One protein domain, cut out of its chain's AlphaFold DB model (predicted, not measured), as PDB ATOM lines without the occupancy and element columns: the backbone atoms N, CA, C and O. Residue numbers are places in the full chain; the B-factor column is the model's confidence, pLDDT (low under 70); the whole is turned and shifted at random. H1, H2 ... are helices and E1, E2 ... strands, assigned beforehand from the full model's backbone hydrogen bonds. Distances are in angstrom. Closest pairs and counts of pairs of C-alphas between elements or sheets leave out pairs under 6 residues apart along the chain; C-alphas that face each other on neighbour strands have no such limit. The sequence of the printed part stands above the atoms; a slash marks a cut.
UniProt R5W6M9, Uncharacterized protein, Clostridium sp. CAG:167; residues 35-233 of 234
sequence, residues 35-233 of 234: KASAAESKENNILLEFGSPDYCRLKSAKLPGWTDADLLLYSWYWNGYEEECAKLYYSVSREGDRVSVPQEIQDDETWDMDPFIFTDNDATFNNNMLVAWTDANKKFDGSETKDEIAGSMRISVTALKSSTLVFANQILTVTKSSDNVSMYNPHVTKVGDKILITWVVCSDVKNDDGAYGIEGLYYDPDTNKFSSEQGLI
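This is residues 35 to 233 of the 234 residues of an uncharacterized protein of Clostridium sp. CAG:167 (UniProt R5W6M9). Three strongly twisted antiparallel sheets, each of four strands, are stacked in layers: E5 E6 E7 E8 in the middle, E9 E10 E11 E12 over one of its faces, and E1 E2 E3 E4 on the other side, only partly face to face with it, mainly at E5. The short helices H1 and H2 lie at the rim, far from the middle. The printed part has 199 residues, in the order H1, E1 to E6, H2, E7 to E12, and its class is mostly strand. It is compact, with a radius of gyration of the C-alphas of 17.1 A and spans of 49 by 46 by 28 A.

H1, residues 44 to 50, only grazes the first sheet, which holds E1 (57 to 62), E2 (69 to 76), E3 (87 to 94) and E4 (103 to 106) in that order. These strands form a meander, each the antiparallel neighbour of the one before; within hydrogen-bond range are N 59 and O 73, 2.8 A, N 72 and O 91, 2.8 A, and N 90 and O 103, 2.9 A. The second sheet runs E5 (112 to 119), E6 (129 to 136), E7 (153 to 161), E8 (172 to 174), with N 116 and O 132 at 2.7 A, N 135 and O 154 at 2.8 A, and N 174 and O 155 at 2.8 A. The first two sheets are face to face, their best planes 22 degrees apart; the closest C-alphas of E3 and E5, those of Lys 87 and Asp 112, are 5.3 A apart. The third sheet, also a meander, runs E9 (182 to 191), E10 (194 to 202), E11 (212 to 220), E12 (225 to 228), with N 191 and O 194 at 2.7 A, N 197 and O 217 at 2.8 A, and N 218 and O 227 at 2.8 A. It is face to face with the second, their planes 6 degrees apart; the closest C-alphas of E7 and E9, those of Arg 154 and Met 183, are 4.9 A apart. E9 bends by 63 degrees at residue 185. H2, residues 146 to 152, only grazes the second and third sheets. Every O i to N i+4 pair is within range in H2, but 1 of 3 in H1, where 1 of 4 O i to N i+3 pairs is.

H1 begins at C-alpha 44, (154.099, 177.742, 122.885). Among the longer strands, E3 measures 22.9 A, E7 26.7 A and E11 27.0 A. E12 ends at C-alpha 228, (179.305, 166.291, 146.213).

The C-alphas of Gly 96 and Asn 207, the two farthest apart, are 50.6 A apart. The printed part has no cut and no long link. Its mean pLDDT is 78.5; 43 residues are under 70, among them 35 to 56 and 77 to 85.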
ATOM      1  N   LYS A  35     164.896 184.355 143.129       37.00
ATOM      2  CA  LYS A  35     164.143 183.598 142.121       37.00
ATOM      3  C   LYS A  35     164.971 183.473 140.837       37.00
ATOM      4  O   LYS A  35     164.921 184.358 139.989       37.00
ATOM      5  N   ALA A  36     165.707 182.381 140.698       44.03
ATOM      6  CA  ALA A  36     166.274 181.959 139.438       44.03
ATOM      7  C   ALA A  36     165.165 181.155 138.775       44.03
ATOM      8  O   ALA A  36     164.948 179.981 139.073       44.03
ATOM      9  N   SER A  37     164.327 181.855 138.017       43.84
ATOM     10  CA  SER A  37     163.170 181.247 137.384       43.84
ATOM     11  C   SER A  37     163.599 180.562 136.091       43.84
ATOM     12  O   SER A  37     163.874 181.249 135.110       43.84
ATOM     13  N   ALA A  38     163.546 179.231 136.050       46.88
ATOM     14  CA  ALA A  38     163.035 178.583 134.851       46.88
ATOM     15  C   ALA A  38     161.534 178.901 134.816       46.88
ATOM     16  O   ALA A  38     160.776 178.405 135.653       46.88
ATOM     17  N   ALA A  39     161.101 179.795 133.929       52.62
ATOM     18  CA  ALA A  39     159.677 179.949 133.675       52.62
ATOM     19  C   ALA A  39     159.258 178.880 132.658       52.62
ATOM     20  O   ALA A  39     159.981 178.623 131.692       52.62
ATOM     21  N   GLU A  40     158.088 178.264 132.854       51.88
ATOM     22  CA  GLU A  40     157.396 177.655 131.714       51.88
ATOM     23  C   GLU A  40     157.197 178.765 130.683       51.88
ATOM     24  O   GLU A  40     156.651 179.829 131.013       51.88
ATOM     25  N   SER A  41     157.688 178.558 129.463       46.25
ATOM     26  CA  SER A  41     157.534 179.580 128.440       46.25
ATOM     27  C   SER A  41     156.050 179.733 128.114       46.25
ATOM     28  O   SER A  41     155.353 178.759 127.844       46.25
ATOM     29  N   LYS A  42     155.551 180.974 128.110       46.56
ATOM     30  CA  LYS A  42     154.229 181.272 127.533       46.56
ATOM     31  C   LYS A  42     154.245 181.165 126.003       46.56
ATOM     32  O   LYS A  42     153.185 181.191 125.383       46.56
ATOM     33  N   GLU A  43     155.429 181.045 125.401       47.09
ATOM     34  CA  GLU A  43     155.658 181.026 123.957       47.09
ATOM     35  C   GLU A  43     155.561 179.619 123.366       47.09
ATOM     36  O   GLU A  43     156.364 179.239 122.516       47.09
ATOM     37  N   ASN A  44     154.515 178.867 123.728       43.12
ATOM     38  CA  ASN A  44     154.099 177.742 122.885       43.12
ATOM     39  C   ASN A  44     153.913 178.208 121.425       43.12
ATOM     40  O   ASN A  44     154.137 177.438 120.506       43.12
ATOM     41  N   ASN A  45     153.588 179.484 121.195       39.56
ATOM     42  CA  ASN A  45     153.245 180.003 119.875       39.56
ATOM     43  C   ASN A  45     154.405 180.181 118.884       39.56
ATOM     44  O   ASN A  45     154.144 180.094 117.690       39.56
ATOM     45  N   ILE A  46     155.651 180.399 119.317       43.06
ATOM     46  CA  ILE A  46     156.741 180.700 118.362       43.06
ATOM     47  C   ILE A  46     157.361 179.411 117.791       43.06
ATOM     48  O   ILE A  46     157.722 179.356 116.620       43.06
ATOM     49  N   LEU A  47     157.389 178.319 118.566       45.41
ATOM     50  CA  LEU A  47     157.765 176.991 118.054       45.41
ATOM     51  C   LEU A  47     156.621 176.286 117.298       45.41
ATOM     52  O   LEU A  47     156.883 175.364 116.525       45.41
ATOM     53  N   LEU A  48     155.364 176.726 117.458       45.50
ATOM     54  CA  LEU A  48     154.228 176.215 116.673       45.50
ATOM     55  C   LEU A  48     154.360 176.524 115.171       45.50
ATOM     56  O   LEU A  48     153.852 175.750 114.362       45.50
ATOM     57  N   GLU A  49     155.076 177.584 114.777       42.56
ATOM     58  CA  GLU A  49     155.276 177.927 113.358       42.56
ATOM     59  C   GLU A  49     156.295 177.001 112.652       42.56
ATOM     60  O   GLU A  49     156.270 176.870 111.430       42.56
ATOM     61  N   PHE A  50     157.126 176.277 113.417       44.94
ATOM     62  CA  PHE A  50     158.128 175.323 112.911       44.94
ATOM     63  C   PHE A  50     157.715 173.843 113.036       44.94
ATOM     64  O   PHE A  50     158.522 172.959 112.755       44.94
ATOM     65  N   GLY A  51     156.463 173.556 113.416       44.53
ATOM     66  CA  GLY A  51     155.955 172.183 113.513       44.53
ATOM     67  C   GLY A  51     156.264 171.498 114.845       44.53
ATOM     68  O   GLY A  51     156.716 170.354 114.859       44.53
ATOM     69  N   SER A  52     156.027 172.186 115.967       46.00
ATOM     70  CA  SER A  52     156.152 171.574 117.294       46.00
ATOM     71  C   SER A  52     155.227 170.344 117.412       46.00
ATOM     72  O   SER A  52     154.020 170.478 117.203       46.00
ATOM     73  N   PRO A  53     155.761 169.151 117.716       46.88
ATOM     74  CA  PRO A  53     154.958 167.958 117.935       46.88
ATOM     75  C   PRO A  53     154.260 168.023 119.291       46.88
ATOM     76  O   PRO A  53     154.702 168.722 120.202       46.88
ATOM     77  N   ASP A  54     153.204 167.225 119.439       46.91
ATOM     78  CA  ASP A  54     152.317 167.184 120.612       46.91
ATOM     79  C   ASP A  54     153.027 166.941 121.967       46.91
ATOM     80  O   ASP A  54     152.425 167.137 123.022       46.91
ATOM     81  N   TYR A  55     154.310 166.550 121.962       54.59
ATOM     82  CA  TYR A  55     155.126 166.258 123.145       54.59
ATOM     83  C   TYR A  55     156.453 167.036 123.139       54.59
ATOM     84  O   TYR A  55     157.532 166.462 123.020       54.59
ATOM     85  N   CYS A  56     156.375 168.359 123.286       64.31
ATOM     86  CA  CYS A  56     157.530 169.232 123.514       64.31
ATOM     87  C   CYS A  56     157.471 169.827 124.928       64.31
ATOM     88  O   CYS A  56     156.424 170.317 125.359       64.31
ATOM     89  N   ARG A  57     158.593 169.816 125.660       74.94
ATOM     90  CA  ARG A  57     158.743 170.617 126.886       74.94
ATOM     91  C   ARG A  57     159.638 171.799 126.588       74.94
ATOM     92  O   ARG A  57     160.804 171.595 126.283       74.94
ATOM     93  N   LEU A  58     159.104 173.009 126.725       77.19
ATOM     94  CA  LEU A  58     159.807 174.258 126.447       77.19
ATOM     95  C   LEU A  58     160.031 175.057 127.731       77.19
ATOM     96  O   LEU A  58     159.085 175.455 128.414       77.19
ATOM     97  N   LYS A  59     161.291 175.362 128.015       83.44
ATOM     98  CA  LYS A  59     161.708 176.308 129.050       83.44
ATOM     99  C   LYS A  59     162.288 177.548 128.398       83.44
ATOM    100  O   LYS A  59     162.941 177.458 127.360       83.44
ATOM    101  N   SER A  60     162.084 178.698 129.028       84.88
ATOM    102  CA  SER A  60     162.751 179.928 128.616       84.88
ATOM    103  C   SER A  60     163.337 180.676 129.802       84.88
ATOM    104  O   SER A  60     162.818 180.628 130.924       84.88
ATOM    105  N   ALA A  61     164.445 181.367 129.551       85.81
ATOM    106  CA  ALA A  61     165.034 182.294 130.503       85.81
ATOM    107  C   ALA A  61     165.714 183.462 129.788       85.81
ATOM    108  O   ALA A  61     166.329 183.290 128.735       85.81
ATOM    109  N   LYS A  62     165.647 184.644 130.407       85.75
ATOM    110  CA  LYS A  62     166.355 185.842 129.941       85.75
ATOM    111  C   LYS A  62     167.849 185.566 129.887       85.75
ATOM    112  O   LYS A  62     168.411 185.081 130.872       85.75
ATOM    113  N   LEU A  63     168.479 185.896 128.761       86.75
ATOM    114  CA  LEU A  63     169.929 185.821 128.641       86.75
ATOM    115  C   LEU A  63     170.566 186.947 129.468       86.75
ATOM    116  O   LEU A  63     170.338 188.123 129.170       86.75
ATOM    117  N   PRO A  64     171.388 186.636 130.486       85.19
ATOM    118  CA  PRO A  64     172.038 187.672 131.277       85.19
ATOM    119  C   PRO A  64     172.896 188.595 130.407       85.19
ATOM    120  O   PRO A  64     173.712 188.124 129.608       85.19
ATOM    121  N   GLY A  65     172.712 189.906 130.580       81.31
ATOM    122  CA  GLY A  65     173.396 190.947 129.805       81.31
ATOM    123  C   GLY A  65     172.714 191.329 128.486       81.31
ATOM    124  O   GLY A  65     173.182 192.254 127.825       81.31
ATOM    125  N   TRP A  66     171.609 190.674 128.119       81.75
ATOM    126  CA  TRP A  66     170.828 190.984 126.921       81.75
ATOM    127  C   TRP A  66     169.500 191.639 127.301       81.75
ATOM    128  O   TRP A  66     168.862 191.258 128.283       81.75
ATOM    129  N   THR A  67     169.071 192.634 126.526       83.69
ATOM    130  CA  THR A  67     167.804 193.348 126.766       83.69
ATOM    131  C   THR A  67     166.639 192.766 125.974       83.69
ATOM    132  O   THR A  67     165.492 192.919 126.381       83.69
ATOM    133  N   ASP A  68     166.936 192.093 124.864       86.06
ATOM    134  CA  ASP A  68     165.991 191.695 123.820       86.06
ATOM    135  C   ASP A  68     166.016 190.188 123.528       86.06
ATOM    136  O   ASP A  68     165.437 189.773 122.530       86.06
ATOM    137  N   ALA A  69     166.702 189.375 124.346       87.06
ATOM    138  CA  ALA A  69     166.964 187.971 124.029       87.06
ATOM    139  C   ALA A  69     166.681 186.994 125.182       87.06
ATOM    140  O   ALA A  69     167.066 187.228 126.332       87.06
ATOM    141  N   ASP A  70     166.075 185.861 124.825       86.81
ATOM    142  CA  ASP A  70     165.790 184.726 125.704       86.81
ATOM    143  C   ASP A  70     166.465 183.459 125.170       86.81
ATOM    144  O   ASP A  70     166.478 183.211 123.962       86.81
ATOM    145  N   LEU A  71     167.013 182.636 126.068       87.44
ATOM    146  CA  LEU A  71     167.394 181.267 125.740       87.44
ATOM    147  C   LEU A  71     166.146 180.398 125.837       87.44
ATOM    148  O   LEU A  71     165.491 180.359 126.880       87.44
ATOM    149  N   LEU A  72     165.844 179.699 124.754       86.88
ATOM    150  CA  LEU A  72     164.847 178.648 124.684       86.88
ATOM    151  C   LEU A  72     165.561 177.308 124.832       86.88
ATOM    152  O   LEU A  72     166.562 177.071 124.162       86.88
ATOM    153  N   LEU A  73     165.036 176.444 125.691       86.19
ATOM    154  CA  LEU A  73     165.529 175.093 125.921       86.19
ATOM    155  C   LEU A  73     164.360 174.131 125.759       86.19
ATOM    156  O   LEU A  73     163.329 174.316 126.411       86.19
ATOM    157  N   TYR A  74     164.501 173.123 124.909       79.31
ATOM    158  CA  TYR A  74     163.410 172.194 124.664       79.31
ATOM    159  C   TYR A  74     163.870 170.787 124.331       79.31
ATOM    160  O   TYR A  74     164.873 170.580 123.657       79.31
ATOM    161  N   SER A  75     163.091 169.820 124.812       77.19
ATOM    162  CA  SER A  75     163.197 168.418 124.420       77.19
ATOM    163  C   SER A  75     162.225 168.149 123.270       77.19
ATOM    164  O   SER A  75     161.023 168.406 123.424       77.19
ATOM    165  N   TRP A  76     162.724 167.645 122.141       70.12
ATOM    166  CA  TRP A  76     161.936 167.427 120.923       70.12
ATOM    167  C   TRP A  76     161.831 165.935 120.585       70.12
ATOM    168  O   TRP A  76     162.846 165.258 120.489       70.12
ATOM    169  N   TYR A  77     160.603 165.451 120.372       62.81
ATOM    170  CA  TYR A  77     160.270 164.163 119.749       62.81
ATOM    171  C   TYR A  77     159.838 164.337 118.277       62.81
ATOM    172  O   TYR A  77     158.779 164.915 118.036       62.81
ATOM    173  N   TRP A  78     160.584 163.861 117.277       54.88
ATOM    174  CA  TRP A  78     160.154 163.956 115.869       54.88
ATOM    175  C   TRP A  78     159.361 162.704 115.438       54.88
ATOM    176  O   TRP A  78     159.896 161.609 115.366       54.88
ATOM    177  N   ASN A  79     158.067 162.852 115.113       48.09
ATOM    178  CA  ASN A  79     157.175 161.758 114.662       48.09
ATOM    179  C   ASN A  79     157.234 161.526 113.132       48.09
ATOM    180  O   ASN A  79     156.224 161.331 112.456       48.09
ATOM    181  N   GLY A  80     158.409 161.643 112.526       44.44
ATOM    182  CA  GLY A  80     158.535 161.702 111.071       44.44
ATOM    183  C   GLY A  80     158.787 160.375 110.373       44.44
ATOM    184  O   GLY A  80     159.500 160.418 109.386       44.44
ATOM    185  N   TYR A  81     158.225 159.252 110.833       44.28
ATOM    186  CA  TYR A  81     158.404 157.870 110.318       44.28
ATOM    187  C   TYR A  81     159.447 156.980 111.029       44.28
ATOM    188  O   TYR A  81     159.435 155.774 110.785       44.28
ATOM    189  N   GLU A  82     160.255 157.503 111.952       49.47
ATOM    190  CA  GLU A  82     161.134 156.714 112.833       49.47
ATOM    191  C   GLU A  82     160.901 157.152 114.291       49.47
ATOM    192  O   GLU A  82     160.638 158.327 114.545       49.47
ATOM    193  N   GLU A  83     160.892 156.212 115.243       49.97
ATOM    194  CA  GLU A  83     160.751 156.513 116.678       49.97
ATOM    195  C   GLU A  83     162.042 157.179 117.181       49.97
ATOM    196  O   GLU A  83     162.952 156.515 117.677       49.97
ATOM    197  N   GLU A  84     162.163 158.493 116.999       57.44
ATOM    198  CA  GLU A  84     163.314 159.245 117.497       57.44
ATOM    199  C   GLU A  84     163.177 159.515 119.004       57.44
ATOM    200  O   GLU A  84     162.122 159.914 119.505       57.44
ATOM    201  N   CYS A  85     164.265 159.294 119.743       62.69
ATOM    202  CA  CYS A  85     164.380 159.675 121.146       62.69
ATOM    203  C   CYS A  85     164.150 161.183 121.334       62.69
ATOM    204  O   CYS A  85     164.473 161.986 120.459       62.69
ATOM    205  N   ALA A  86     163.619 161.584 122.492       74.12
ATOM    206  CA  ALA A  86     163.545 163.000 122.831       74.12
ATOM    207  C   ALA A  86     164.969 163.568 122.950       74.12
ATOM    208  O   ALA A  86     165.693 163.152 123.842       74.12
ATOM    209  N   LYS A  87     165.370 164.493 122.074       82.19
ATOM    210  CA  LYS A  87     166.701 165.130 122.114       82.19
ATOM    211  C   LYS A  87     166.627 166.531 122.705       82.19
ATOM    212  O   LYS A  87     165.618 167.226 122.519       82.19
ATOM    213  N   LEU A  88     167.690 166.966 123.380       86.00
ATOM    214  CA  LEU A  88     167.762 168.297 123.984       86.00
ATOM    215  C   LEU A  88     168.371 169.355 123.050       86.00
ATOM    216  O   LEU A  88     169.544 169.302 122.674       86.00
ATOM    217  N   TYR A  89     167.585 170.392 122.766       84.94
ATOM    218  CA  TYR A  89     167.962 171.514 121.909       84.94
ATOM    219  C   TYR A  89     167.897 172.849 122.643       84.94
ATOM    220  O   TYR A  89     167.105 173.041 123.569       84.94
ATOM    221  N   TYR A  90     168.666 173.816 122.144       87.75
ATOM    222  CA  TYR A  90     168.498 175.221 122.480       87.75
ATOM    223  C   TYR A  90     168.381 176.109 121.238       87.75
ATOM    224  O   TYR A  90     168.952 175.830 120.183       87.75
ATOM    225  N   SER A  91     167.682 177.229 121.412       86.75
ATOM    226  CA  SER A  91     167.620 178.344 120.462       86.75
ATOM    227  C   SER A  91     167.632 179.672 121.209       86.75
ATOM    228  O   SER A  91     167.317 179.741 122.393       86.75
ATOM    229  N   VAL A  92     167.953 180.757 120.513       87.56
ATOM    230  CA  VAL A  92     167.827 182.122 121.026       87.56
ATOM    231  C   VAL A  92     166.612 182.773 120.386       87.56
ATOM    232  O   VAL A  92     166.567 182.910 119.163       87.56
ATOM    233  N   SER A  93     165.657 183.188 121.213       85.38
ATOM    234  CA  SER A  93     164.559 184.063 120.805       85.38
ATOM    235  C   SER A  93     164.989 185.518 120.943       85.38
ATOM    236  O   SER A  93     165.681 185.870 121.903       85.38
ATOM    237  N   ARG A  94     164.601 186.364 119.988       82.50
ATOM    238  CA  ARG A  94     164.786 187.816 120.028       82.50
ATOM    239  C   ARG A  94     163.490 188.549 119.721       82.50
ATOM    240  O   ARG A  94     162.588 187.987 119.101       82.50
ATOM    241  N   GLU A  95     163.436 189.830 120.084       74.81
ATOM    242  CA  GLU A  95     162.325 190.716 119.717       74.81
ATOM    243  C   GLU A  95     161.951 190.614 118.222       74.81
ATOM    244  O   GLU A  95     162.809 190.615 117.331       74.81
ATOM    245  N   GLY A  96     160.641 190.553 117.956       60.47
ATOM    246  CA  GLY A  96     160.076 190.421 116.609       60.47
ATOM    247  C   GLY A  96     159.976 188.982 116.091       60.47
ATOM    248  O   GLY A  96     160.179 188.778 114.896       60.47
ATOM    249  N   ASP A  97     159.700 188.019 116.979       65.88
ATOM    250  CA  ASP A  97     159.466 186.591 116.688       65.88
ATOM    251  C   ASP A  97     160.630 185.888 115.965       65.88
ATOM    252  O   ASP A  97     160.459 184.917 115.228       65.88
ATOM    253  N   ARG A  98     161.859 186.378 116.166       74.56
ATOM    254  CA  ARG A  98     163.055 185.809 115.532       74.56
ATOM    255  C   ARG A  98     163.675 184.757 116.432       74.56
ATOM    256  O   ARG A  98     164.261 185.096 117.457       74.56
ATOM    257  N   VAL A  99     163.631 183.503 115.996       81.31
ATOM    258  CA  VAL A  99     164.267 182.380 116.690       81.31
ATOM    259  C   VAL A  99     165.450 181.867 115.877       81.31
ATOM    260  O   VAL A  99     165.366 181.718 114.657       81.31
ATOM    261  N   SER A 100     166.584 181.636 116.539       83.19
ATOM    262  CA  SER A 100     167.746 181.022 115.896       83.19
ATOM    263  C   SER A 100     167.473 179.567 115.519       83.19
ATOM    264  O   SER A 100     166.658 178.890 116.148       83.19
ATOM    265  N   VAL A 101     168.229 179.060 114.544       82.06
ATOM    266  CA  VAL A 101     168.222 177.632 114.204       82.06
ATOM    267  C   VAL A 101     168.475 176.803 115.477       82.06
ATOM    268  O   VAL A 101     169.420 177.133 116.201       82.06
ATOM    269  N   PRO A 102     167.654 175.770 115.750       82.81
ATOM    270  CA  PRO A 102     167.882 174.802 116.822       82.81
ATOM    271  C   PRO A 102     169.309 174.261 116.816       82.81
ATOM    272  O   PRO A 102     169.835 173.913 115.758       82.81
ATOM    273  N   GLN A 103     169.938 174.185 117.983       85.19
ATOM    274  CA  GLN A 103     171.249 173.564 118.166       85.19
ATOM    275  C   GLN A 103     171.149 172.479 119.241       85.19
ATOM    276  O   GLN A 103     170.570 172.712 120.300       85.19
ATOM    277  N   GLU A 104     171.705 171.304 118.965       84.12
ATOM    278  CA  GLU A 104     171.752 170.184 119.913       84.12
ATOM    279  C   GLU A 104     172.743 170.491 121.039       84.12
ATOM    280  O   GLU A 104     173.829 171.027 120.795       84.12
ATOM    281  N   ILE A 105     172.364 170.175 122.280       85.44
ATOM    282  CA  ILE A 105     173.276 170.254 123.436       85.44
ATOM    283  C   ILE A 105     174.119 168.980 123.520       85.44
ATOM    284  O   ILE A 105     175.326 169.047 123.755       85.44
ATOM    285  N   GLN A 106     173.472 167.837 123.305       78.69
ATOM    286  CA  GLN A 106     174.055 166.505 123.248       78.69
ATOM    287  C   GLN A 106     173.201 165.652 122.310       78.69
ATOM    288  O   GLN A 106     171.985 165.814 122.264       78.69
ATOM    289  N   ASP A 107     173.852 164.756 121.576       72.94
ATOM    290  CA  ASP A 107     173.189 163.633 120.923       72.94
ATOM    291  C   ASP A 107     173.996 162.375 121.237       72.94
ATOM    292  O   ASP A 107     175.026 162.095 120.621       72.94
ATOM    293  N   ASP A 108     173.573 161.660 122.270       77.19
ATOM    294  CA  ASP A 108     174.022 160.294 122.539       77.19
ATOM    295  C   ASP A 108     172.967 159.264 122.122       77.19
ATOM    296  O   ASP A 108     173.047 158.087 122.484       77.19
ATOM    297  N   GLU A 109     172.000 159.719 121.320       80.44
ATOM    298  CA  GLU A 109     170.879 158.957 120.816       80.44
ATOM    299  C   GLU A 109     169.962 158.402 121.923       80.44
ATOM    300  O   GLU A 109     169.189 157.477 121.671       80.44
ATOM    301  N   THR A 110     170.040 158.921 123.151       85.62
ATOM    302  CA  THR A 110     169.165 158.532 124.259       85.62
ATOM    303  C   THR A 110     168.071 159.568 124.524       85.62
ATOM    304  O   THR A 110     167.924 160.550 123.801       85.62
ATOM    305  N   TRP A 111     167.202 159.291 125.499       84.56
ATOM    306  CA  TRP A 111     166.071 160.164 125.800       84.56
ATOM    307  C   TRP A 111     166.436 161.228 126.839       84.56
ATOM    308  O   TRP A 111     166.592 160.922 128.023       84.56
ATOM    309  N   ASP A 112     166.414 162.483 126.403       87.44
ATOM    310  CA  ASP A 112     166.555 163.684 127.214       87.44
ATOM    311  C   ASP A 112     165.187 164.273 127.583       87.44
ATOM    312  O   ASP A 112     164.377 164.673 126.739       87.44
ATOM    313  N   MET A 113     164.919 164.364 128.880       83.31
ATOM    314  CA  MET A 113     163.624 164.744 129.433       83.31
ATOM    315  C   MET A 113     163.765 165.766 130.560       83.31
ATOM    316  O   MET A 113     164.827 165.961 131.139       83.31
ATOM    317  N   ASP A 114     162.650 166.401 130.923       83.38
ATOM    318  CA  ASP A 114     162.559 167.314 132.069       83.38
ATOM    319  C   ASP A 114     163.676 168.379 132.119       83.38
ATOM    320  O   ASP A 114     164.361 168.502 133.140       83.38
ATOM    321  N   PRO A 115     163.879 169.160 131.041       87.44
ATOM    322  CA  PRO A 115     164.915 170.175 131.040       87.44
ATOM    323  C   PRO A 115     164.645 171.267 132.079       87.44
ATOM    324  O   PRO A 115     163.508 171.713 132.280       87.44
ATOM    325  N   PHE A 116     165.722 171.747 132.690       89.38
ATOM    326  CA  PHE A 116     165.762 172.865 133.618       89.38
ATOM    327  C   PHE A 116     166.843 173.850 133.178       89.38
ATOM    328  O   PHE A 116     167.975 173.462 132.887       89.38
ATOM    329  N   ILE A 117     166.503 175.137 133.177       89.31
ATOM    330  CA  ILE A 117     167.420 176.231 132.867       89.31
ATOM    331  C   ILE A 117     167.559 177.153 134.074       89.31
ATOM    332  O   ILE A 117     166.579 177.648 134.625       89.31
ATOM    333  N   PHE A 118     168.795 177.406 134.477       88.44
ATOM    334  CA  PHE A 118     169.134 178.381 135.497       88.44
ATOM    335  C   PHE A 118     169.919 179.520 134.868       88.44
ATOM    336  O   PHE A 118     170.834 179.286 134.077       88.44
ATOM    337  N   THR A 119     169.587 180.746 135.262       86.94
ATOM    338  CA  THR A 119     170.332 181.944 134.891       86.94
ATOM    339  C   THR A 119     170.650 182.765 136.130       86.94
ATOM    340  O   THR A 119     169.826 182.910 137.036       86.94
ATOM    341  N   ASP A 120     171.863 183.303 136.155       83.94
ATOM    342  CA  ASP A 120     172.315 184.277 137.131       83.94
ATOM    343  C   ASP A 120     172.634 185.590 136.414       83.94
ATOM    344  O   ASP A 120     173.294 185.615 135.376       83.94
ATOM    345  N   ASN A 121     172.152 186.696 136.975       77.12
ATOM    346  CA  ASN A 121     172.447 188.031 136.461       77.12
ATOM    347  C   ASN A 121     173.773 188.580 136.991       77.12
ATOM    348  O   ASN A 121     174.179 189.676 136.602       77.12
ATOM    349  N   ASP A 122     174.442 187.842 137.874       72.75
ATOM    350  CA  ASP A 122     175.762 188.198 138.353       72.75
ATOM    351  C   ASP A 122     176.815 188.003 137.251       72.75
ATOM    352  O   ASP A 122     177.275 186.899 136.950       72.75
ATOM    353  N   ALA A 123     177.168 189.115 136.606       61.41
ATOM    354  CA  ALA A 123     178.090 189.155 135.479       61.41
ATOM    355  C   ALA A 123     179.549 188.844 135.862       61.41
ATOM    356  O   ALA A 123     180.400 188.785 134.972       61.41
ATOM    357  N   THR A 124     179.869 188.670 137.152       64.00
ATOM    358  CA  THR A 124     181.229 188.309 137.577       64.00
ATOM    359  C   THR A 124     181.550 186.835 137.361       64.00
ATOM    360  O   THR A 124     182.728 186.481 137.314       64.00
ATOM    361  N   PHE A 125     180.539 185.977 137.190       67.94
ATOM    362  CA  PHE A 125     180.751 184.554 136.946       67.94
ATOM    363  C   PHE A 125     181.103 184.272 135.490       67.94
ATOM    364  O   PHE A 125     180.465 184.762 134.556       67.94
ATOM    365  N   ASN A 126     182.108 183.418 135.283       68.12
ATOM    366  CA  ASN A 126     182.496 183.008 133.937       68.12
ATOM    367  C   ASN A 126     181.391 182.202 133.245       68.12
ATOM    368  O   ASN A 126     181.179 182.393 132.049       68.12
ATOM    369  N   ASN A 127     180.689 181.358 134.006       76.88
ATOM    370  CA  ASN A 127     179.497 180.637 133.580       76.88
ATOM    371  C   ASN A 127     178.329 181.056 134.473       76.88
ATOM    372  O   ASN A 127     178.265 180.704 135.647       76.88
ATOM    373  N   ASN A 128     177.421 181.833 133.903       80.19
ATOM    374  CA  ASN A 128     176.274 182.425 134.585       80.19
ATOM    375  C   ASN A 128     174.956 181.724 134.228       80.19
ATOM    376  O   ASN A 128     173.875 182.223 134.532       80.19
ATOM    377  N   MET A 129     175.032 180.573 133.561       88.06
ATOM    378  CA  MET A 129     173.880 179.753 133.223       88.06
ATOM    379  C   MET A 129     174.198 178.277 133.457       88.06
ATOM    380  O   MET A 129     175.333 177.840 133.261       88.06
ATOM    381  N   LEU A 130     173.190 177.505 133.860       90.62
ATOM    382  CA  LEU A 130     173.258 176.045 133.905       90.62
ATOM    383  C   LEU A 130     172.045 175.445 133.213       90.62
ATOM    384  O   LEU A 130     170.929 175.952 133.334       90.62
ATOM    385  N   VAL A 131     172.280 174.324 132.547       92.06
ATOM    386  CA  VAL A 131     171.244 173.457 132.000       92.06
ATOM    387  C   VAL A 131     171.373 172.104 132.681       92.06
ATOM    388  O   VAL A 131     172.470 171.552 132.748       92.06
ATOM    389  N   ALA A 132     170.267 171.590 133.210       92.81
ATOM    390  CA  ALA A 132     170.188 170.255 133.785       92.81
ATOM    391  C   ALA A 132     168.965 169.528 133.227       92.81
ATOM    392  O   ALA A 132     167.934 170.158 132.998       92.81
ATOM    393  N   TRP A 133     169.066 168.226 133.000       93.19
ATOM    394  CA  TRP A 133     167.971 167.424 132.461       93.19
ATOM    395  C   TRP A 133     168.037 165.989 132.979       93.19
ATOM    396  O   TRP A 133     169.048 165.544 133.530       93.19
ATOM    397  N   THR A 134     166.910 165.296 132.863       91.31
ATOM    398  CA  THR A 134     166.850 163.849 133.051       91.31
ATOM    399  C   THR A 134     167.356 163.198 131.774       91.31
ATOM    400  O   THR A 134     166.808 163.449 130.709       91.31
ATOM    401  N   ASP A 135     168.393 162.389 131.893       92.06
ATOM    402  CA  ASP A 135     169.141 161.800 130.785       92.06
ATOM    403  C   ASP A 135     169.049 160.276 130.912       92.06
ATOM    404  O   ASP A 135     169.467 159.698 131.922       92.06
ATOM    405  N   ALA A 136     168.409 159.613 129.954       90.12
ATOM    406  CA  ALA A 136     168.306 158.163 129.967       90.12
ATOM    407  C   ALA A 136     169.625 157.535 129.511       90.12
ATOM    408  O   ALA A 136     170.079 157.754 128.410       90.12
ATOM    409  N   ASN A 137     170.197 156.595 130.257       90.38
ATOM    410  CA  ASN A 137     171.463 155.975 129.837       90.38
ATOM    411  C   ASN A 137     171.355 154.939 128.692       90.38
ATOM    412  O   ASN A 137     172.306 154.182 128.461       90.38
ATOM    413  N   LYS A 138     170.192 154.829 128.039       86.88
ATOM    414  CA  LYS A 138     169.934 153.918 126.919       86.88
ATOM    415  C   LYS A 138     168.764 154.398 126.060       86.88
ATOM    416  O   LYS A 138     167.906 155.150 126.518       86.88
ATOM    417  N   LYS A 139     168.709 153.868 124.839       85.31
ATOM    418  CA  LYS A 139     167.544 153.933 123.950       85.31
ATOM    419  C   LYS A 139     166.385 153.100 124.477       85.31
ATOM    420  O   LYS A 139     166.604 152.135 125.209       85.31
ATOM    421  N   PHE A 140     165.190 153.457 124.024       80.81
ATOM    422  CA  PHE A 140     163.986 152.653 124.177       80.81
ATOM    423  C   PHE A 140     163.462 152.273 122.800       80.81
ATOM    424  O   PHE A 140     163.354 153.144 121.938       80.81
ATOM    425  N   ASP A 141     163.162 150.992 122.612       80.00
ATOM    426  CA  ASP A 141     162.529 150.458 121.397       80.00
ATOM    427  C   ASP A 141     161.067 150.036 121.640       80.00
ATOM    428  O   ASP A 141     160.422 149.430 120.782       80.00
ATOM    429  N   GLY A 142     160.552 150.329 122.840       77.81
ATOM    430  CA  GLY A 142     159.182 150.033 123.246       77.81
ATOM    431  C   GLY A 142     158.996 148.633 123.832       77.81
ATOM    432  O   GLY A 142     157.885 148.305 124.260       77.81
ATOM    433  N   SER A 143     160.050 147.811 123.891       84.88
ATOM    434  CA  SER A 143     160.014 146.504 124.562       84.88
ATOM    435  C   SER A 143     160.236 146.590 126.076       84.88
ATOM    436  O   SER A 143     159.934 145.632 126.795       84.88
ATOM    437  N   GLU A 144     160.733 147.726 126.571       85.25
ATOM    438  CA  GLU A 144     161.072 147.910 127.976       85.25
ATOM    439  C   GLU A 144     159.847 147.961 128.895       85.25
ATOM    440  O   GLU A 144     158.814 148.583 128.631       85.25
ATOM    441  N   THR A 145     160.006 147.360 130.067       86.44
ATOM    442  CA  THR A 145     159.099 147.553 131.195       86.44
ATOM    443  C   THR A 145     159.263 148.948 131.802       86.44
ATOM    444  O   THR A 145     160.292 149.610 131.667       86.44
ATOM    445  N   LYS A 146     158.253 149.392 132.560       83.31
ATOM    446  CA  LYS A 146     158.306 150.673 133.285       83.31
ATOM    447  C   LYS A 146     159.507 150.763 134.230       83.31
ATOM    448  O   LYS A 146     160.121 151.820 134.315       83.31
ATOM    449  N   ASP A 147     159.853 149.662 134.893       84.31
ATOM    450  CA  ASP A 147     160.983 149.602 135.822       84.31
ATOM    451  C   ASP A 147     162.319 149.730 135.080       84.31
ATOM    452  O   ASP A 147     163.235 150.391 135.561       84.31
ATOM    453  N   GLU A 148     162.432 149.146 133.884       86.00
ATOM    454  CA  GLU A 148     163.625 149.269 133.038       86.00
ATOM    455  C   GLU A 148     163.796 150.678 132.463       86.00
ATOM    456  O   GLU A 148     164.931 151.130 132.311       86.00
ATOM    457  N   ILE A 149     162.690 151.367 132.164       86.38
ATOM    458  CA  ILE A 149     162.698 152.782 131.769       86.38
ATOM    459  C   ILE A 149     163.087 153.649 132.969       86.38
ATOM    460  O   ILE A 149     164.007 154.453 132.884       86.38
ATOM    461  N   ALA A 150     162.445 153.477 134.124       86.81
ATOM    462  CA  ALA A 150     162.778 154.259 135.313       86.81
ATOM    463  C   ALA A 150     164.238 154.031 135.751       86.81
ATOM    464  O   ALA A 150     164.945 154.985 136.082       86.81
ATOM    465  N   GLY A 151     164.711 152.786 135.698       88.00
ATOM    466  CA  GLY A 151     166.067 152.382 136.059       88.00
ATOM    467  C   GLY A 151     167.186 152.939 135.175       88.00
ATOM    468  O   GLY A 151     168.348 152.956 135.604       88.00
ATOM    469  N   SER A 152     166.872 153.430 133.970       90.38
ATOM    470  CA  SER A 152     167.846 154.084 133.086       90.38
ATOM    471  C   SER A 152     167.967 155.591 133.304       90.38
ATOM    472  O   SER A 152     168.957 156.169 132.866       90.38
ATOM    473  N   MET A 153     167.033 156.225 134.022       91.62
ATOM    474  CA  MET A 153     167.039 157.680 134.223       91.62
ATOM    475  C   MET A 153     168.228 158.138 135.080       91.62
ATOM    476  O   MET A 153     168.454 157.628 136.189       91.62
ATOM    477  N   ARG A 154     168.999 159.093 134.564       94.56
ATOM    478  CA  ARG A 154     170.138 159.780 135.192       94.56
ATOM    479  C   ARG A 154     169.914 161.289 135.154       94.56
ATOM    480  O   ARG A 154     168.922 161.762 134.615       94.56
ATOM    481  N   ILE A 155     170.835 162.044 135.749       94.12
ATOM    482  CA  ILE A 155     170.841 163.507 135.661       94.12
ATOM    483  C   ILE A 155     172.087 163.950 134.930       94.12
ATOM    484  O   ILE A 155     173.191 163.661 135.394       94.12
ATOM    485  N   SER A 156     171.902 164.708 133.861       94.06
ATOM    486  CA  SER A 156     172.985 165.413 133.193       94.06
ATOM    487  C   SER A 156     172.916 166.903 133.467       94.06
ATOM    488  O   SER A 156     171.844 167.477 133.680       94.06
ATOM    489  N   VAL A 157     174.090 167.525 133.543       93.56
ATOM    490  CA  VAL A 157     174.243 168.954 133.799       93.56
ATOM    491  C   VAL A 157     175.404 169.520 132.999       93.56
ATOM    492  O   VAL A 157     176.469 168.912 132.880       93.56
ATOM    493  N   THR A 158     175.210 170.728 132.488       90.81
ATOM    494  CA  THR A 158     176.246 171.510 131.822       90.81
ATOM    495  C   THR A 158     176.130 172.981 132.194       90.81
ATOM    496  O   THR A 158     175.047 173.495 132.489       90.81
ATOM    497  N   ALA A 159     177.270 173.662 132.207       89.94
ATOM    498  CA  ALA A 159     177.343 175.094 132.436       89.94
ATOM    499  C   ALA A 159     177.466 175.827 131.097       89.94
ATOM    500  O   ALA A 159     178.088 175.331 130.162       89.94
ATOM    501  N   LEU A 160     176.891 177.020 131.008       87.62
ATOM    502  CA  LEU A 160     176.862 177.829 129.795       87.62
ATOM    503  C   LEU A 160     177.266 179.266 130.131       87.62
ATOM    504  O   LEU A 160     176.881 179.822 131.164       87.62
ATOM    505  N   LYS A 161     178.030 179.885 129.230       87.12
ATOM    506  CA  LYS A 161     178.361 181.309 129.305       87.12
ATOM    507  C   LYS A 161     177.408 182.124 128.435       87.12
ATOM    508  O   LYS A 161     177.453 182.006 127.211       87.12
ATOM    509  N   SER A 162     176.592 182.998 129.031       84.31
ATOM    510  CA  SER A 162     175.550 183.748 128.300       84.31
ATOM    511  C   SER A 162     176.085 184.658 127.188       84.31
ATOM    512  O   SER A 162     175.384 184.922 126.214       84.31
ATOM    513  N   SER A 163     177.324 185.150 127.312       82.12
ATOM    514  CA  SER A 163     177.919 186.074 126.338       82.12
ATOM    515  C   SER A 163     178.358 185.394 125.043       82.12
ATOM    516  O   SER A 163     178.473 186.059 124.017       82.12
ATOM    517  N   THR A 164     178.673 184.097 125.094       83.44
ATOM    518  CA  THR A 164     179.166 183.330 123.938       83.44
ATOM    519  C   THR A 164     178.238 182.192 123.540       83.44
ATOM    520  O   THR A 164     178.391 181.668 122.444       83.44
ATOM    521  N   LEU A 165     177.309 181.799 124.419       81.31
ATOM    522  CA  LEU A 165     176.477 180.601 124.287       81.31
ATOM    523  C   LEU A 165     177.302 179.336 124.008       81.31
ATOM    524  O   LEU A 165     176.849 178.398 123.363       81.31
ATOM    525  N   VAL A 166     178.532 179.318 124.523       81.25
ATOM    526  CA  VAL A 166     179.420 178.159 124.464       81.25
ATOM    527  C   VAL A 166     179.225 177.369 125.746       81.25
ATOM    528  O   VAL A 166     179.465 177.894 126.839       81.25
ATOM    529  N   PHE A 167     178.777 176.126 125.604       80.00
ATOM    530  CA  PHE A 167     178.722 175.176 126.706       80.00
ATOM    531  C   PHE A 167     180.134 174.917 127.222       80.00
ATOM    532  O   PHE A 167     181.088 174.806 126.449       80.00
ATOM    533  N   ALA A 168     180.285 174.831 128.539       70.50
ATOM    534  CA  ALA A 168     181.506 174.325 129.129       70.50
ATOM    535  C   ALA A 168     181.747 172.920 128.553       70.50
ATOM    536  O   ALA A 168     180.819 172.120 128.495       70.50
ATOM    537  N   ASN A 169     182.979 172.627 128.120       63.41
ATOM    538  CA  ASN A 169     183.371 171.395 127.406       63.41
ATOM    539  C   ASN A 169     183.163 170.075 128.192       63.41
ATOM    540  O   ASN A 169     183.760 169.056 127.852       63.41
ATOM    541  N   GLN A 170     182.376 170.077 129.263       71.75
ATOM    542  CA  GLN A 170     182.084 168.917 130.080       71.75
ATOM    543  C   GLN A 170     180.600 168.914 130.444       71.75
ATOM    544  O   GLN A 170     180.147 169.718 131.260       71.75
ATOM    545  N   ILE A 171     179.870 167.973 129.851       86.06
ATOM    546  CA  ILE A 171     178.603 167.507 130.404       86.06
ATOM    547  C   ILE A 171     178.956 166.524 131.516       86.06
ATOM    548  O   ILE A 171     179.772 165.618 131.326       86.06
ATOM    549  N   LEU A 172     178.386 166.739 132.697       90.56
ATOM    550  CA  LEU A 172     178.476 165.796 133.798       90.56
ATOM    551  C   LEU A 172     177.177 165.002 133.871       90.56
ATOM    552  O   LEU A 172     176.140 165.570 134.206       90.56
ATOM    553  N   THR A 173     177.267 163.690 133.673       91.62
ATOM    554  CA  THR A 173     176.165 162.754 133.920       91.62
ATOM    555  C   THR A 173     176.366 162.051 135.259       91.62
ATOM    556  O   THR A 173     177.341 161.324 135.478       91.62
ATOM    557  N   VAL A 174     175.432 162.250 136.182       90.94
ATOM    558  CA  VAL A 174     175.417 161.594 137.489       90.94
ATOM    559  C   VAL A 174     174.932 160.160 137.323       90.94
ATOM    560  O   VAL A 174     173.783 159.914 136.963       90.94
ATOM    561  N   THR A 175     175.796 159.192 137.629       86.19
ATOM    562  CA  THR A 175     175.494 157.762 137.475       86.19
ATOM    563  C   THR A 175     175.454 157.014 138.806       86.19
ATOM    564  O   THR A 175     176.122 157.367 139.780       86.19
ATOM    565  N   LYS A 176     174.660 155.937 138.852       83.81
ATOM    566  CA  LYS A 176     174.722 154.899 139.895       83.81
ATOM    567  C   LYS A 176     174.941 153.559 139.216       83.81
ATOM    568  O   LYS A 176     174.479 153.333 138.100       83.81
ATOM    569  N   SER A 177     175.621 152.662 139.918       82.06
ATOM    570  CA  SER A 177     175.941 151.322 139.423       82.06
ATOM    571  C   SER A 177     174.739 150.374 139.364       82.06
ATOM    572  O   SER A 177     174.879 149.274 138.846       82.06
ATOM    573  N   SER A 178     173.594 150.748 139.942       86.88
ATOM    574  CA  SER A 178     172.383 149.925 139.968       86.88
ATOM    575  C   SER A 178     171.339 150.470 139.001       86.88
ATOM    576  O   SER A 178     171.109 151.674 138.943       86.88
ATOM    577  N   ASP A 179     170.700 149.551 138.288       86.69
ATOM    578  CA  ASP A 179     169.500 149.736 137.470       86.69
ATOM    579  C   ASP A 179     168.209 149.805 138.306       86.69
ATOM    580  O   ASP A 179     167.162 150.170 137.796       86.69
ATOM    581  N   ASN A 180     168.269 149.496 139.603       92.50
ATOM    582  CA  ASN A 180     167.143 149.636 140.529       92.50
ATOM    583  C   ASN A 180     167.114 151.013 141.211       92.50
ATOM    584  O   ASN A 180     166.492 151.175 142.261       92.50
ATOM    585  N   VAL A 181     167.830 151.986 140.644       92.44
ATOM    586  CA  VAL A 181     167.867 153.373 141.098       92.44
ATOM    587  C   VAL A 181     167.531 154.275 139.920       92.44
ATOM    588  O   VAL A 181     168.113 154.143 138.846       92.44
ATOM    589  N   SER A 182     166.619 155.212 140.147       92.44
ATOM    590  CA  SER A 182     166.202 156.208 139.162       92.44
ATOM    591  C   SER A 182     166.523 157.607 139.666       92.44
ATOM    592  O   SER A 182     166.378 157.867 140.864       92.44
ATOM    593  N   MET A 183     166.940 158.505 138.776       92.81
ATOM    594  CA  MET A 183     167.099 159.930 139.071       92.81
ATOM    595  C   MET A 183     166.389 160.760 138.020       92.81
ATOM    596  O   MET A 183     166.578 160.509 136.838       92.81
ATOM    597  N   TYR A 184     165.605 161.749 138.433       87.81
ATOM    598  CA  TYR A 184     164.830 162.553 137.494       87.81
ATOM    599  C   TYR A 184     164.446 163.912 138.086       87.81
ATOM    600  O   TYR A 184     164.584 164.163 139.287       87.81
ATOM    601  N   ASN A 185     163.928 164.782 137.218       86.56
ATOM    602  CA  ASN A 185     163.364 166.087 137.554       86.56
ATOM    603  C   ASN A 185     164.360 167.032 138.266       86.56
ATOM    604  O   ASN A 185     164.151 167.426 139.423       86.56
ATOM    605  N   PRO A 186     165.476 167.382 137.599       91.56
ATOM    606  CA  PRO A 186     166.486 168.226 138.202       91.56
ATOM    607  C   PRO A 186     165.970 169.643 138.453       91.56
ATOM    608  O   PRO A 186     165.164 170.192 137.705       91.56
ATOM    609  N   HIS A 187     166.496 170.249 139.508       90.25
ATOM    610  CA  HIS A 187     166.238 171.616 139.923       90.25
ATOM    611  C   HIS A 187     167.549 172.285 140.297       90.25
ATOM    612  O   HIS A 187     168.364 171.715 141.021       90.25
ATOM    613  N   VAL A 188     167.737 173.520 139.845       89.25
ATOM    614  CA  VAL A 188     168.948 174.294 140.117       89.25
ATOM    615  C   VAL A 188     168.592 175.524 140.939       89.25
ATOM    616  O   VAL A 188     167.590 176.194 140.692       89.25
ATOM    617  N   THR A 189     169.388 175.815 141.961       85.50
ATOM    618  CA  THR A 189     169.135 176.895 142.917       85.50
ATOM    619  C   THR A 189     170.456 177.501 143.381       85.50
ATOM    620  O   THR A 189     171.385 176.782 143.734       85.50
ATOM    621  N   LYS A 190     170.566 178.832 143.407       84.38
ATOM    622  CA  LYS A 190     171.743 179.521 143.968       84.38
ATOM    623  C   LYS A 190     171.772 179.344 145.492       84.38
ATOM    624  O   LYS A 190     170.727 179.372 146.114       84.38
ATOM    625  N   VAL A 191     172.922 179.173 146.129       81.56
ATOM    626  CA  VAL A 191     173.064 179.101 147.595       81.56
ATOM    627  C   VAL A 191     174.333 179.856 147.987       81.56
ATOM    628  O   VAL A 191     175.441 179.326 147.897       81.56
ATOM    629  N   GLY A 192     174.176 181.118 148.397       79.56
ATOM    630  CA  GLY A 192     175.309 182.037 148.549       79.56
ATOM    631  C   GLY A 192     176.016 182.242 147.208       79.56
ATOM    632  O   GLY A 192     175.360 182.555 146.215       79.56
ATOM    633  N   ASP A 193     177.325 181.997 147.180       77.50
ATOM    634  CA  ASP A 193     178.167 182.112 145.975       77.50
ATOM    635  C   ASP A 193     178.262 180.797 145.180       77.50
ATOM    636  O   ASP A 193     178.984 180.701 144.191       77.50
ATOM    637  N   LYS A 194     177.552 179.752 145.619       79.00
ATOM    638  CA  LYS A 194     177.524 178.443 144.958       79.00
ATOM    639  C   LYS A 194     176.181 178.191 144.306       79.00
ATOM    640  O   LYS A 194     175.185 178.843 144.610       79.00
ATOM    641  N   ILE A 195     176.143 177.183 143.449       87.19
ATOM    642  CA  ILE A 195     174.915 176.717 142.817       87.19
ATOM    643  C   ILE A 195     174.676 175.278 143.266       87.19
ATOM    644  O   ILE A 195     175.563 174.438 143.162       87.19
ATOM    645  N   LEU A 196     173.498 175.000 143.812       90.06
ATOM    646  CA  LEU A 196     173.050 173.668 144.195       90.06
ATOM    647  C   LEU A 196     172.150 173.114 143.087       90.06
ATOM    648  O   LEU A 196     171.127 173.712 142.750       90.06
ATOM    649  N   ILE A 197     172.525 171.961 142.548       91.62
ATOM    650  CA  ILE A 197     171.708 171.158 141.640       91.62
ATOM    651  C   ILE A 197     171.141 169.997 142.450       91.62
ATOM    652  O   ILE A 197     171.893 169.273 143.096       91.62
ATOM    653  N   THR A 198     169.825 169.824 142.432       92.50
ATOM    654  CA  THR A 198     169.101 168.758 143.136       92.50
ATOM    655  C   THR A 198     168.235 167.966 142.172       92.50
ATOM    656  O   THR A 198     167.886 168.472 141.112       92.50
ATOM    657  N   TRP A 199     167.879 166.740 142.532       92.69
ATOM    658  CA  TRP A 199     166.959 165.895 141.772       92.69
ATOM    659  C   TRP A 199     166.232 164.925 142.697       92.69
ATOM    660  O   TRP A 199     166.653 164.683 143.834       92.69
ATOM    661  N   VAL A 200     165.148 164.345 142.189       89.69
ATOM    662  CA  VAL A 200     164.459 163.242 142.857       89.69
ATOM    663  C   VAL A 200     165.221 161.952 142.587       89.69
ATOM    664  O   VAL A 200     165.614 161.686 141.453       89.69
ATOM    665  N   VAL A 201     165.421 161.140 143.624       92.50
ATOM    666  CA  VAL A 201     165.964 159.783 143.508       92.50
ATOM    667  C   VAL A 201     164.930 158.768 143.983       92.50
ATOM    668  O   VAL A 201     164.357 158.932 145.059       92.50
ATOM    669  N   CYS A 202     164.711 157.706 143.208       89.56
ATOM    670  CA  CYS A 202     164.056 156.486 143.679       89.56
ATOM    671  C   CYS A 202     165.135 155.430 143.913       89.56
ATOM    672  O   CYS A 202     165.865 155.081 142.989       89.56
ATOM    673  N   SER A 203     165.271 154.960 145.152       92.88
ATOM    674  CA  SER A 203     166.338 154.030 145.556       92.88
ATOM    675  C   SER A 203     165.982 152.545 145.406       92.88
ATOM    676  O   SER A 203     166.867 151.697 145.533       92.88
ATOM    677  N   ASP A 204     164.710 152.241 145.142       92.50
ATOM    678  CA  ASP A 204     164.196 150.904 144.843       92.50
ATOM    679  C   ASP A 204     163.068 151.028 143.813       92.50
ATOM    680  O   ASP A 204     161.897 151.124 144.165       92.50
ATOM    681  N   VAL A 205     163.428 151.078 142.528       90.25
ATOM    682  CA  VAL A 205     162.462 151.238 141.424       90.25
ATOM    683  C   VAL A 205     161.400 150.134 141.428       90.25
ATOM    684  O   VAL A 205     160.233 150.405 141.165       90.25
ATOM    685  N   LYS A 206     161.783 148.903 141.779       91.12
ATOM    686  CA  LYS A 206     160.881 147.741 141.813       91.12
ATOM    687  C   LYS A 206     159.894 147.772 142.985       91.12
ATOM    688  O   LYS A 206     158.863 147.106 142.917       91.12
ATOM    689  N   ASN A 207     160.212 148.489 144.068       92.19
ATOM    690  CA  ASN A 207     159.338 148.684 145.230       92.19
ATOM    691  C   ASN A 207     159.437 150.139 145.709       92.19
ATOM    692  O   ASN A 207     160.089 150.441 146.710       92.19
ATOM    693  N   ASP A 208     158.790 151.038 144.978       85.00
ATOM    694  CA  ASP A 208     158.959 152.483 145.124       85.00
ATOM    695  C   ASP A 208     158.275 153.100 146.366       85.00
ATOM    696  O   ASP A 208     158.557 154.246 146.732       85.00
ATOM    697  N   ASP A 209     157.428 152.341 147.068       90.00
ATOM    698  CA  ASP A 209     156.738 152.794 148.280       90.00
ATOM    699  C   ASP A 209     157.731 153.195 149.386       90.00
ATOM    700  O   ASP A 209     158.415 152.374 150.004       90.00
ATOM    701  N   GLY A 210     157.824 154.503 149.635       86.75
ATOM    702  CA  GLY A 210     158.769 155.082 150.590       86.75
ATOM    703  C   GLY A 210     160.238 155.049 150.147       86.75
ATOM    704  O   GLY A 210     161.113 155.283 150.982       86.75
ATOM    705  N   ALA A 211     160.523 154.784 148.867       90.19
ATOM    706  CA  ALA A 211     161.885 154.690 148.329       90.19
ATOM    707  C   ALA A 211     162.425 156.009 147.744       90.19
ATOM    708  O   ALA A 211     163.557 156.039 147.242       90.19
ATOM    709  N   TYR A 212     161.635 157.085 147.807       87.25
ATOM    710  CA  TYR A 212     161.958 158.389 147.230       87.25
ATOM    711  C   TYR A 212     162.727 159.303 148.187       87.25
ATOM    712  O   TYR A 212     162.450 159.369 149.388       87.25
ATOM    713  N   GLY A 213     163.658 160.072 147.631       88.12
ATOM    714  CA  GLY A 213     164.407 161.109 148.334       88.12
ATOM    715  C   GLY A 213     164.892 162.203 147.388       88.12
ATOM    716  O   GLY A 213     164.608 162.173 146.192       88.12
ATOM    717  N   ILE A 214     165.641 163.161 147.937       88.81
ATOM    718  CA  ILE A 214     166.322 164.210 147.175       88.81
ATOM    719  C   ILE A 214     167.829 164.020 147.324       88.81
ATOM    720  O   ILE A 214     168.335 163.898 148.442       88.81
ATOM    721  N   GLU A 215     168.535 164.017 146.201       91.56
ATOM    722  CA  GLU A 215     169.996 164.083 146.135       91.56
ATOM    723  C   GLU A 215     170.419 165.374 145.419       91.56
ATOM    724  O   GLU A 215     169.591 166.076 144.836       91.56
ATOM    725  N   GLY A 216     171.706 165.716 145.492       91.56
ATOM    726  CA  GLY A 216     172.221 166.901 144.822       91.56
ATOM    727  C   GLY A 216     173.740 167.006 144.797       91.56
ATOM    728  O   GLY A 216     174.457 166.265 145.475       91.56
ATOM    729  N   LEU A 217     174.221 167.959 144.005       92.12
ATOM    730  CA  LEU A 217     175.622 168.337 143.875       92.12
ATOM    731  C   LEU A 217     175.756 169.861 143.813       92.12
ATOM    732  O   LEU A 217     174.839 170.572 143.409       92.12
ATOM    733  N   TYR A 218     176.918 170.362 144.205       90.12
ATOM    734  CA  TYR A 218     177.272 171.769 144.099       90.12
ATOM    735  C   TYR A 218     178.090 172.027 142.840       90.12
ATOM    736  O   TYR A 218     179.010 171.270 142.525       90.12
ATOM    737  N   TYR A 219     177.808 173.145 142.188       88.19
ATOM    738  CA  TYR A 219     178.603 173.734 141.127       88.19
ATOM    739  C   TYR A 219     179.250 175.034 141.609       88.19
ATOM    740  O   TYR A 219     178.601 175.884 142.229       88.19
ATOM    741  N   ASP A 220     180.542 175.157 141.328       86.25
ATOM    742  CA  ASP A 220     181.354 176.338 141.587       86.25
ATOM    743  C   ASP A 220     181.627 177.055 140.246       86.25
ATOM    744  O   ASP A 220     182.369 176.517 139.412       86.25
ATOM    745  N   PRO A 221     181.009 178.230 140.006       81.19
ATOM    746  CA  PRO A 221     181.110 178.942 138.731       81.19
ATOM    747  C   PRO A 221     182.484 179.582 138.480       81.19
ATOM    748  O   PRO A 221     182.836 179.823 137.323       81.19
ATOM    749  N   ASP A 222     183.277 179.825 139.527       80.62
ATOM    750  CA  ASP A 222     184.609 180.429 139.409       80.62
ATOM    751  C   ASP A 222     185.638 179.405 138.929       80.62
ATOM    752  O   ASP A 222     186.518 179.703 138.115       80.62
ATOM    753  N   THR A 223     185.521 178.174 139.424       83.56
ATOM    754  CA  THR A 223     186.444 177.079 139.095       83.56
ATOM    755  C   THR A 223     185.915 176.129 138.027       83.56
ATOM    756  O   THR A 223     186.677 175.282 137.555       83.56
ATOM    757  N   ASN A 224     184.642 176.273 137.639       82.62
ATOM    758  CA  ASN A 224     183.914 175.379 136.741       82.62
ATOM    759  C   ASN A 224     183.997 173.909 137.189       82.62
ATOM    760  O   ASN A 224     184.369 173.028 136.411       82.62
ATOM    761  N   LYS A 225     183.711 173.647 138.469       86.06
ATOM    762  CA  LYS A 225     183.810 172.303 139.059       86.06
ATOM    763  C   LYS A 225     182.532 171.885 139.755       86.06
ATOM    764  O   LYS A 225     181.899 172.671 140.457       86.06
ATOM    765  N   PHE A 226     182.227 170.599 139.621       87.81
ATOM    766  CA  PHE A 226     181.156 169.938 140.347       87.81
ATOM    767  C   PHE A 226     181.704 169.206 141.577       87.81
ATOM    768  O   PHE A 226     182.789 168.616 141.566       87.81
ATOM    769  N   SER A 227     180.948 169.238 142.668       86.81
ATOM    770  CA  SER A 227     181.304 168.574 143.921       86.81
ATOM    771  C   SER A 227     180.078 167.999 144.614       86.81
ATOM    772  O   SER A 227     178.996 168.571 144.580       86.81
ATOM    773  N   SER A 228     180.261 166.861 145.266       81.06
ATOM    774  CA  SER A 228     179.305 166.291 146.213       81.06
ATOM    775  C   SER A 228     179.743 166.597 147.644       81.06
ATOM    776  O   SER A 228     180.859 167.063 147.888       81.06
ATOM    777  N   GLU A 229     178.913 166.230 148.617       66.94
ATOM    778  CA  GLU A 229     179.295 166.240 150.036       66.94
ATOM    779  C   GLU A 229     180.542 165.386 150.340       66.94
ATOM    780  O   GLU A 229     181.224 165.618 151.335       66.94
ATOM    781  N   GLN A 230     180.865 164.413 149.477       60.62
ATOM    782  CA  GLN A 230     182.019 163.519 149.621       60.62
ATOM    783  C   GLN A 230     183.281 164.031 148.898       60.62
ATOM    784  O   GLN A 230     184.325 163.382 148.967       60.62
ATOM    785  N   GLY A 231     183.211 165.187 148.227       64.75
ATOM    786  CA  GLY A 231     184.329 165.806 147.507       64.75
ATOM    787  C   GLY A 231     184.043 166.074 146.026       64.75
ATOM    788  O   GLY A 231     182.906 165.989 145.566       64.75
ATOM    789  N   LEU A 232     185.089 166.432 145.274       57.88
ATOM    790  CA  LEU A 232     185.006 166.737 143.838       57.88
ATOM    791  C   LEU A 232     184.547 165.519 143.025       57.88
ATOM    792  O   LEU A 232     185.078 164.421 143.207       57.88
ATOM    793  N   ILE A 233     183.618 165.741 142.094       63.47
ATOM    794  CA  ILE A 233     183.231 164.757 141.079       63.47
ATOM    795  C   ILE A 233     184.094 165.045 139.844       63.47
ATOM    796  O   ILE A 233     184.218 166.202 139.444       63.47
TER     797      ILE A 233